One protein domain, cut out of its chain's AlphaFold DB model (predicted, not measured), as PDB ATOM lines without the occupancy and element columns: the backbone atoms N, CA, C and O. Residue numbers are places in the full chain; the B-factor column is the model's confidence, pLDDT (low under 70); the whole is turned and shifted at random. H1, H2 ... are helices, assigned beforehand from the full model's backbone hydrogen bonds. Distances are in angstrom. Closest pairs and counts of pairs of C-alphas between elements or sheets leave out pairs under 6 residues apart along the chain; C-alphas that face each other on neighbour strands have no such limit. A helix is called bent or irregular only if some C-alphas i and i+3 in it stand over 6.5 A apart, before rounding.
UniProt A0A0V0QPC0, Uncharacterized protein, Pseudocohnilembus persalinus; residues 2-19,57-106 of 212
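This is residues 2 to 19 and 57 to 106 of the 212 residues of an uncharacterized protein of Pseudocohnilembus persalinus (UniProt A0A0V0QPC0). Three helices make the model: H3, the longest by residues, joins the other two, and H1 and H2 are both set crosswise to it, H1 near the last residues of H3 and H2 near its first; residues 2 to 7, of which 3 to 7 belong to H1, stick out. The printed part has 68 residues with three named helices, H1, H2, H3 in order, and no named strand: all helix. It is compact, with radius of gyration of the C-alphas 11.9 A and spans of 36 by 28 by 25 A.

H1, residues 3 to 12, touches H3, residues 86 to 102, at residues 96 to 101 of H3 alone, about perpendicular at 81 degrees; the closest C-alphas, of Leu 11 and Asn 100, are 5.5 A apart. H2, residues 63 to 77, only just touches H3, with 3 pairs of C-alphas within 8 A, through residues 65 to 69 and residue 89 alone; the closest, Lys 66 and Ala 89, are 6.7 A apart, and the lines stand about perpendicular at 87 degrees. H1 and H2 are near each other. Every O i to N i+4 pair is within hydrogen-bond range in H2, 5 of 6 in H1 and 12 of 13 in H3.

H1 begins at C-alpha 3 (154.803, 147.443, 190.018). H2 is 20.7 A long. H3, 21.7 A from first to last C-alpha, has a kink of 26 degrees near residue 96, is only just irregular, with C-alphas 99 and 102 standing 6.8 A apart, and ends at Lys 102, with C-alpha 102 at (138.499, 156.310, 197.141).

Residues 20 to 56 are not printed; C-alphas 19 and 57 are 26.0 A apart. H2 to H3 is a short link. Residues 2 to 19 and 80 to 82 have pLDDT under 70.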
ATOM      1  N   ASN A   2     156.282 146.878 185.435       44.41
ATOM      2  CA  ASN A   2     156.592 147.758 186.576       44.41
ATOM      3  C   ASN A   2     155.483 147.644 187.646       44.41
ATOM      4  O   ASN A   2     154.314 147.548 187.277       44.41
ATOM      5  N   ASP A   3     155.795 147.663 188.944       31.97
ATOM      6  CA  ASP A   3     154.803 147.443 190.018       31.97
ATOM      7  C   ASP A   3     153.675 148.486 190.012       31.97
ATOM      8  O   ASP A   3     152.516 148.170 190.275       31.97
ATOM      9  N   LYS A   4     153.984 149.708 189.562       39.00
ATOM     10  CA  LYS A   4     152.986 150.758 189.304       39.00
ATOM     11  C   LYS A   4     152.036 150.415 188.152       39.00
ATOM     12  O   LYS A   4     150.879 150.815 188.165       39.00
ATOM     13  N   GLN A   5     152.511 149.668 187.155       36.56
ATOM     14  CA  GLN A   5     151.707 149.184 186.030       36.56
ATOM     15  C   GLN A   5     150.675 148.167 186.522       36.56
ATOM     16  O   GLN A   5     149.500 148.304 186.202       36.56
ATOM     17  N   ARG A   6     151.126 147.231 187.368       39.09
ATOM     18  CA  ARG A   6     150.349 146.118 187.926       39.09
ATOM     19  C   ARG A   6     149.289 146.578 188.927       39.09
ATOM     20  O   ARG A   6     148.167 146.088 188.891       39.09
ATOM     21  N   GLN A   7     149.628 147.550 189.779       46.00
ATOM     22  CA  GLN A   7     148.656 148.199 190.663       46.00
ATOM     23  C   GLN A   7     147.576 148.920 189.854       46.00
ATOM     24  O   GLN A   7     146.403 148.774 190.163       46.00
ATOM     25  N   PHE A   8     147.949 149.610 188.772       44.59
ATOM     26  CA  PHE A   8     146.997 150.313 187.913       44.59
ATOM     27  C   PHE A   8     146.114 149.366 187.082       44.59
ATOM     28  O   PHE A   8     144.927 149.622 186.935       44.59
ATOM     29  N   ASP A   9     146.641 148.232 186.611       45.28
ATOM     30  CA  ASP A   9     145.855 147.209 185.895       45.28
ATOM     31  C   ASP A   9     144.837 146.506 186.805       45.28
ATOM     32  O   ASP A   9     143.740 146.160 186.370       45.28
ATOM     33  N   ASN A  10     145.159 146.343 188.091       55.75
ATOM     34  CA  ASN A  10     144.212 145.823 189.076       55.75
ATOM     35  C   ASN A  10     143.082 146.817 189.396       55.75
ATOM     36  O   ASN A  10     141.999 146.370 189.761       55.75
ATOM     37  N   LEU A  11     143.294 148.128 189.208       51.34
ATOM     38  CA  LEU A  11     142.250 149.149 189.376       51.34
ATOM     39  C   LEU A  11     141.210 149.125 188.241       51.34
ATOM     40  O   LEU A  11     140.121 149.636 188.432       51.34
ATOM     41  N   PHE A  12     141.486 148.537 187.072       50.56
ATOM     42  CA  PHE A  12     140.504 148.482 185.972       50.56
ATOM     43  C   PHE A  12     139.554 147.285 186.029       50.56
ATOM     44  O   PHE A  12     138.524 147.296 185.363       50.56
ATOM     45  N   LYS A  13     139.870 146.249 186.815       54.03
ATOM     46  CA  LYS A  13     139.078 145.007 186.851       54.03
ATOM     47  C   LYS A  13     137.672 145.174 187.444       54.03
ATOM     48  O   LYS A  13     136.861 144.271 187.273       54.03
ATOM     49  N   GLY A  14     137.390 146.290 188.119       52.09
ATOM     50  CA  GLY A  14     136.083 146.590 188.714       52.09
ATOM     51  C   GLY A  14     135.214 147.577 187.927       52.09
ATOM     52  O   GLY A  14     134.046 147.741 188.267       52.09
ATOM     53  N   THR A  15     135.748 148.230 186.891       56.94
ATOM     54  CA  THR A  15     135.043 149.325 186.212       56.94
ATOM     55  C   THR A  15     134.205 148.808 185.049       56.94
ATOM     56  O   THR A  15     134.727 148.448 184.000       56.94
ATOM     57  N   ASP A  16     132.884 148.794 185.251       59.69
ATOM     58  CA  ASP A  16     131.859 148.375 184.282       59.69
ATOM     59  C   ASP A  16     131.736 149.418 183.149       59.69
ATOM     60  O   ASP A  16     130.950 150.374 183.223       59.69
ATOM     61  N   LEU A  17     132.638 149.331 182.170       58.03
ATOM     62  CA  LEU A  17     132.798 150.304 181.086       58.03
ATOM     63  C   LEU A  17     131.670 150.234 180.048       58.03
ATOM     64  O   LEU A  17     131.422 151.235 179.375       58.03
ATOM     65  N   ASP A  18     130.927 149.127 180.007       51.47
ATOM     66  CA  ASP A  18     129.758 148.913 179.146       51.47
ATOM     67  C   ASP A  18     128.674 149.977 179.367       51.47
ATOM     68  O   ASP A  18     128.116 150.541 178.425       51.47
ATOM     69  N   LYS A  19     128.431 150.346 180.631       54.69
ATOM     70  CA  LYS A  19     127.469 151.402 180.991       54.69
ATOM     71  C   LYS A  19     127.942 152.805 180.606       54.69
ATOM     72  O   LYS A  19     127.114 153.686 180.406       54.69
ATOM     73  N   MET A  57     146.105 168.346 187.298       83.88
ATOM     74  CA  MET A  57     147.103 167.434 186.730       83.88
ATOM     75  C   MET A  57     146.535 166.622 185.553       83.88
ATOM     76  O   MET A  57     147.270 166.273 184.631       83.88
ATOM     77  N   LYS A  58     145.219 166.358 185.562       81.69
ATOM     78  CA  LYS A  58     144.465 165.665 184.499       81.69
ATOM     79  C   LYS A  58     145.151 164.392 184.005       81.69
ATOM     80  O   LYS A  58     145.424 164.242 182.814       81.69
ATOM     81  N   LEU A  59     145.404 163.460 184.921       82.06
ATOM     82  CA  LEU A  59     146.110 162.208 184.627       82.06
ATOM     83  C   LEU A  59     145.448 161.395 183.499       82.06
ATOM     84  O   LEU A  59     146.138 160.757 182.712       82.06
ATOM     85  N   TRP A  60     144.130 161.502 183.327       81.12
ATOM     86  CA  TRP A  60     143.391 160.858 182.234       81.12
ATOM     87  C   TRP A  60     143.689 161.409 180.829       81.12
ATOM     88  O   TRP A  60     143.304 160.799 179.832       81.12
ATOM     89  N   ARG A  61     144.346 162.570 180.711       83.06
ATOM     90  CA  ARG A  61     144.789 163.108 179.414       83.06
ATOM     91  C   ARG A  61     146.094 162.478 178.934       83.06
ATOM     92  O   ARG A  61     146.443 162.669 177.770       83.06
ATOM     93  N   GLN A  62     146.806 161.763 179.803       84.06
ATOM     94  CA  GLN A  62     148.094 161.167 179.473       84.06
ATOM     95  C   GLN A  62     147.944 160.077 178.398       84.06
ATOM     96  O   GLN A  62     146.964 159.321 178.438       84.06
ATOM     97  N   PRO A  63     148.894 159.974 177.448       84.88
ATOM     98  CA  PRO A  63     148.877 158.938 176.419       84.88
ATOM     99  C   PRO A  63     148.765 157.532 177.009       84.88
ATOM    100  O   PRO A  63     147.939 156.748 176.554       84.88
ATOM    101  N   GLU A  64     149.494 157.252 178.092       84.50
ATOM    102  CA  GLU A  64     149.516 155.938 178.731       84.50
ATOM    103  C   GLU A  64     148.136 155.521 179.249       84.50
ATOM    104  O   GLU A  64     147.756 154.355 179.148       84.50
ATOM    105  N   PHE A  65     147.364 156.466 179.793       84.31
ATOM    106  CA  PHE A  65     146.007 156.188 180.258       84.31
ATOM    107  C   PHE A  65     145.066 155.890 179.089       84.31
ATOM    108  O   PHE A  65     144.290 154.931 179.130       84.31
ATOM    109  N   LYS A  66     145.160 156.686 178.020       83.44
ATOM    110  CA  LYS A  66     144.359 156.485 176.808       83.44
ATOM    111  C   LYS A  66     144.684 155.165 176.123       83.44
ATOM    112  O   LYS A  66     143.770 154.491 175.661       83.44
ATOM    113  N   ASP A  67     145.949 154.766 176.100       86.19
ATOM    114  CA  ASP A  67     146.364 153.485 175.532       86.19
ATOM    115  C   ASP A  67     145.790 152.303 176.307       86.19
ATOM    116  O   ASP A  67     145.334 151.341 175.692       86.19
ATOM    117  N   ARG A  68     145.701 152.391 177.638       83.19
ATOM    118  CA  ARG A  68     145.011 151.362 178.432       83.19
ATOM    119  C   ARG A  68     143.515 151.311 178.153       83.19
ATOM    120  O   ARG A  68     142.972 150.220 178.016       83.19
ATOM    121  N   CYS A  69     142.866 152.464 177.992       81.69
ATOM    122  CA  CYS A  69     141.461 152.504 177.578       81.69
ATOM    123  C   CYS A  69     141.269 151.810 176.219       81.69
ATOM    124  O   CYS A  69     140.372 150.984 176.075       81.69
ATOM    125  N   ARG A  70     142.152 152.071 175.242       82.12
ATOM    126  CA  ARG A  70     142.135 151.388 173.933       82.12
ATOM    127  C   ARG A  70     142.333 149.881 174.069       82.12
ATOM    128  O   ARG A  70     141.616 149.122 173.426       82.12
ATOM    129  N   GLN A  71     143.292 149.448 174.889       83.25
ATOM    130  CA  GLN A  71     143.560 148.027 175.124       83.25
ATOM    131  C   GLN A  71     142.349 147.322 175.734       83.25
ATOM    132  O   GLN A  71     141.971 146.257 175.255       83.25
ATOM    133  N   TYR A  72     141.712 147.931 176.735       79.69
ATOM    134  CA  TYR A  72     140.501 147.384 177.336       79.69
ATOM    135  C   TYR A  72     139.362 147.275 176.318       79.69
ATOM    136  O   TYR A  72     138.729 146.225 176.221       79.69
ATOM    137  N   ILE A  73     139.125 148.331 175.529       78.38
ATOM    138  CA  ILE A  73     138.066 148.336 174.511       78.38
ATOM    139  C   ILE A  73     138.311 147.241 173.471       78.38
ATOM    140  O   ILE A  73     137.396 146.502 173.112       78.38
ATOM    141  N   LYS A  74     139.565 147.088 173.032       80.06
ATOM    142  CA  LYS A  74     139.962 146.010 172.126       80.06
ATOM    143  C   LYS A  74     139.687 144.635 172.737       80.06
ATOM    144  O   LYS A  74     139.124 143.785 172.062       80.06
ATOM    145  N   MET A  75     140.080 144.403 173.989       78.69
ATOM    146  CA  MET A  75     139.908 143.101 174.646       78.69
ATOM    147  C   MET A  75     138.437 142.749 174.894       78.69
ATOM    148  O   MET A  75     138.064 141.592 174.744       78.69
ATOM    149  N   THR A  76     137.619 143.733 175.265       76.06
ATOM    150  CA  THR A  76     136.232 143.514 175.707       76.06
ATOM    151  C   THR A  76     135.251 143.516 174.536       76.06
ATOM    152  O   THR A  76     134.361 142.675 174.474       76.06
ATOM    153  N   TYR A  77     135.446 144.416 173.567       77.12
ATOM    154  CA  TYR A  77     134.504 144.637 172.461       77.12
ATOM    155  C   TYR A  77     135.059 144.263 171.088       77.12
ATOM    156  O   TYR A  77     134.362 144.430 170.089       77.12
ATOM    157  N   ASN A  78     136.317 143.814 171.007       78.50
ATOM    158  CA  ASN A  78     137.000 143.503 169.748       78.50
ATOM    159  C   ASN A  78     137.002 144.674 168.737       78.50
ATOM    160  O   ASN A  78     137.040 144.468 167.523       78.50
ATOM    161  N   LYS A  79     136.944 145.922 169.229       75.19
ATOM    162  CA  LYS A  79     136.995 147.143 168.409       75.19
ATOM    163  C   LYS A  79     138.427 147.673 168.351       75.19
ATOM    164  O   LYS A  79     139.009 148.018 169.378       75.19
ATOM    165  N   ASP A  80     138.980 147.788 167.145       59.12
ATOM    166  CA  ASP A  80     140.322 148.326 166.907       59.12
ATOM    167  C   ASP A  80     140.286 149.794 166.430       59.12
ATOM    168  O   ASP A  80     139.410 150.193 165.667       59.12
ATOM    169  N   LYS A  81     141.286 150.591 166.846       56.47
ATOM    170  CA  LYS A  81     141.572 151.977 166.390       56.47
ATOM    171  C   LYS A  81     140.612 153.100 166.828       56.47
ATOM    172  O   LYS A  81     140.510 154.115 166.142       56.47
ATOM    173  N   GLN A  82     139.974 153.004 167.993       66.44
ATOM    174  CA  GLN A  82     139.208 154.145 168.510       66.44
ATOM    175  C   GLN A  82     140.108 155.266 169.064       66.44
ATOM    176  O   GLN A  82     141.027 155.053 169.867       66.44
ATOM    177  N   ASN A  83     139.814 156.499 168.644       77.50
ATOM    178  CA  ASN A  83     140.347 157.689 169.288       77.50
ATOM    179  C   ASN A  83     139.618 157.908 170.614       77.50
ATOM    180  O   ASN A  83     138.423 158.175 170.638       77.50
ATOM    181  N   ILE A  84     140.358 157.821 171.719       77.56
ATOM    182  CA  ILE A  84     139.793 158.031 173.049       77.56
ATOM    183  C   ILE A  84     139.596 159.528 173.286       77.56
ATOM    184  O   ILE A  84     140.566 160.288 173.467       77.56
ATOM    185  N   SER A  85     138.329 159.943 173.295       79.19
ATOM    186  CA  SER A  85     137.933 161.309 173.624       79.19
ATOM    187  C   SER A  85     138.365 161.655 175.058       79.19
ATOM    188  O   SER A  85     138.469 160.799 175.941       79.19
ATOM    189  N   ASN A  86     138.657 162.933 175.318       77.25
ATOM    190  CA  ASN A  86     139.002 163.374 176.676       77.25
ATOM    191  C   ASN A  86     137.815 163.259 177.643       77.25
ATOM    192  O   ASN A  86     138.031 163.154 178.850       77.25
ATOM    193  N   VAL A  87     136.587 163.301 177.118       76.25
ATOM    194  CA  VAL A  87     135.347 163.154 177.888       76.25
ATOM    195  C   VAL A  87     135.215 161.716 178.375       76.25
ATOM    196  O   VAL A  87     135.124 161.507 179.586       76.25
ATOM    197  N   PHE A  88     135.345 160.744 177.468       77.00
ATOM    198  CA  PHE A  88     135.350 159.323 177.802       77.00
ATOM    199  C   PHE A  88     136.443 159.010 178.824       77.00
ATOM    200  O   PHE A  88     136.156 158.523 179.915       77.00
ATOM    201  N   ALA A  89     137.694 159.392 178.536       74.56
ATOM    202  CA  ALA A  89     138.818 159.147 179.440       74.56
ATOM    203  C   ALA A  89     138.585 159.734 180.844       74.56
ATOM    204  O   ALA A  89     138.892 159.091 181.841       74.56
ATOM    205  N   SER A  90     138.008 160.936 180.934       80.00
ATOM    206  CA  SER A  90     137.661 161.567 182.213       80.00
ATOM    207  C   SER A  90     136.606 160.766 182.985       80.00
ATOM    208  O   SER A  90     136.774 160.527 184.179       80.00
ATOM    209  N   ARG A  91     135.540 160.310 182.313       77.12
ATOM    210  CA  ARG A  91     134.470 159.501 182.926       77.12
ATOM    211  C   ARG A  91     135.003 158.172 183.448       77.12
ATOM    212  O   ARG A  91     134.768 157.836 184.606       77.12
ATOM    213  N   VAL A  92     135.782 157.473 182.623       80.62
ATOM    214  CA  VAL A  92     136.452 156.223 183.004       80.62
ATOM    215  C   VAL A  92     137.356 156.438 184.211       80.62
ATOM    216  O   VAL A  92     137.284 155.688 185.180       80.62
ATOM    217  N   TYR A  93     138.163 157.498 184.191       82.56
ATOM    218  CA  TYR A  93     139.083 157.807 185.279       82.56
ATOM    219  C   TYR A  93     138.363 158.094 186.600       82.56
ATOM    220  O   TYR A  93     138.755 157.564 187.638       82.56
ATOM    221  N   LYS A  94     137.294 158.902 186.571       82.75
ATOM    222  CA  LYS A  94     136.489 159.210 187.762       82.75
ATOM    223  C   LYS A  94     135.831 157.959 188.339       82.75
ATOM    224  O   LYS A  94     135.897 157.754 189.547       82.75
ATOM    225  N   LYS A  95     135.262 157.105 187.485       81.56
ATOM    226  CA  LYS A  95     134.639 155.852 187.921       81.56
ATOM    227  C   LYS A  95     135.664 154.900 188.543       81.56
ATOM    228  O   LYS A  95     135.474 154.445 189.666       81.56
ATOM    229  N   MET A  96     136.805 154.710 187.876       85.69
ATOM    230  CA  MET A  96     137.924 153.921 188.400       85.69
ATOM    231  C   MET A  96     138.399 154.449 189.761       85.69
ATOM    232  O   MET A  96     138.656 153.655 190.668       85.69
ATOM    233  N   TYR A  97     138.499 155.773 189.923       87.62
ATOM    234  CA  TYR A  97     138.853 156.398 191.197       87.62
ATOM    235  C   TYR A  97     137.839 156.067 192.299       87.62
ATOM    236  O   TYR A  97     138.232 155.605 193.371       87.62
ATOM    237  N   GLN A  98     136.546 156.264 192.037       85.19
ATOM    238  CA  GLN A  98     135.480 156.013 193.009       85.19
ATOM    239  C   GLN A  98     135.419 154.546 193.445       85.19
ATOM    240  O   GLN A  98     135.343 154.264 194.640       85.19
ATOM    241  N   GLU A  99     135.491 153.619 192.492       84.25
ATOM    242  CA  GLU A  99     135.334 152.186 192.749       84.25
ATOM    243  C   GLU A  99     136.567 151.572 193.413       84.25
ATOM    244  O   GLU A  99     136.443 150.768 194.334       84.25
ATOM    245  N   ASN A 100     137.765 151.955 192.964       86.56
ATOM    246  CA  ASN A 100     138.974 151.193 193.273       86.56
ATOM    247  C   ASN A 100     139.975 151.953 194.151       86.56
ATOM    248  O   ASN A 100     140.869 151.329 194.730       86.56
ATOM    249  N   ILE A 101     139.845 153.283 194.261       88.25
ATOM    250  CA  ILE A 101     140.811 154.133 194.973       88.25
ATOM    251  C   ILE A 101     140.216 154.765 196.229       88.25
ATOM    252  O   ILE A 101     140.779 154.614 197.317       88.25
ATOM    253  N   LYS A 102     139.084 155.458 196.096       86.50
ATOM    254  CA  LYS A 102     138.499 156.310 197.141       86.50
ATOM    255  C   LYS A 102     138.354 155.580 198.480       86.50
ATOM    256  O   LYS A 102     138.969 155.963 199.479       86.50
ATOM    257  N   ASN A 103     137.633 154.462 198.473       84.62
ATOM    258  CA  ASN A 103     137.307 153.699 199.683       84.62
ATOM    259  C   ASN A 103     138.298 152.565 199.982       84.62
ATOM    260  O   ASN A 103     138.143 151.852 200.965       84.62
ATOM    261  N   ASN A 104     139.341 152.397 199.167       86.31
ATOM    262  CA  ASN A 104     140.281 151.296 199.329       86.31
ATOM    263  C   ASN A 104     141.264 151.572 200.479       86.31
ATOM    264  O   ASN A 104     142.066 152.503 200.405       86.31
ATOM    265  N   GLU A 105     141.207 150.784 201.550       86.56
ATOM    266  CA  GLU A 105     142.067 150.949 202.734       86.56
ATOM    267  C   GLU A 105     143.536 150.600 202.472       86.56
ATOM    268  O   GLU A 105     144.424 151.132 203.135       86.56
ATOM    269  N   SER A 106     143.809 149.755 201.471       85.62
ATOM    270  CA  SER A 106     145.179 149.363 201.116       85.62
ATOM    271  C   SER A 106     145.979 150.489 200.455       85.62
ATOM    272  O   SER A 106     147.209 150.445 200.435       85.62
TER     273      SER A 106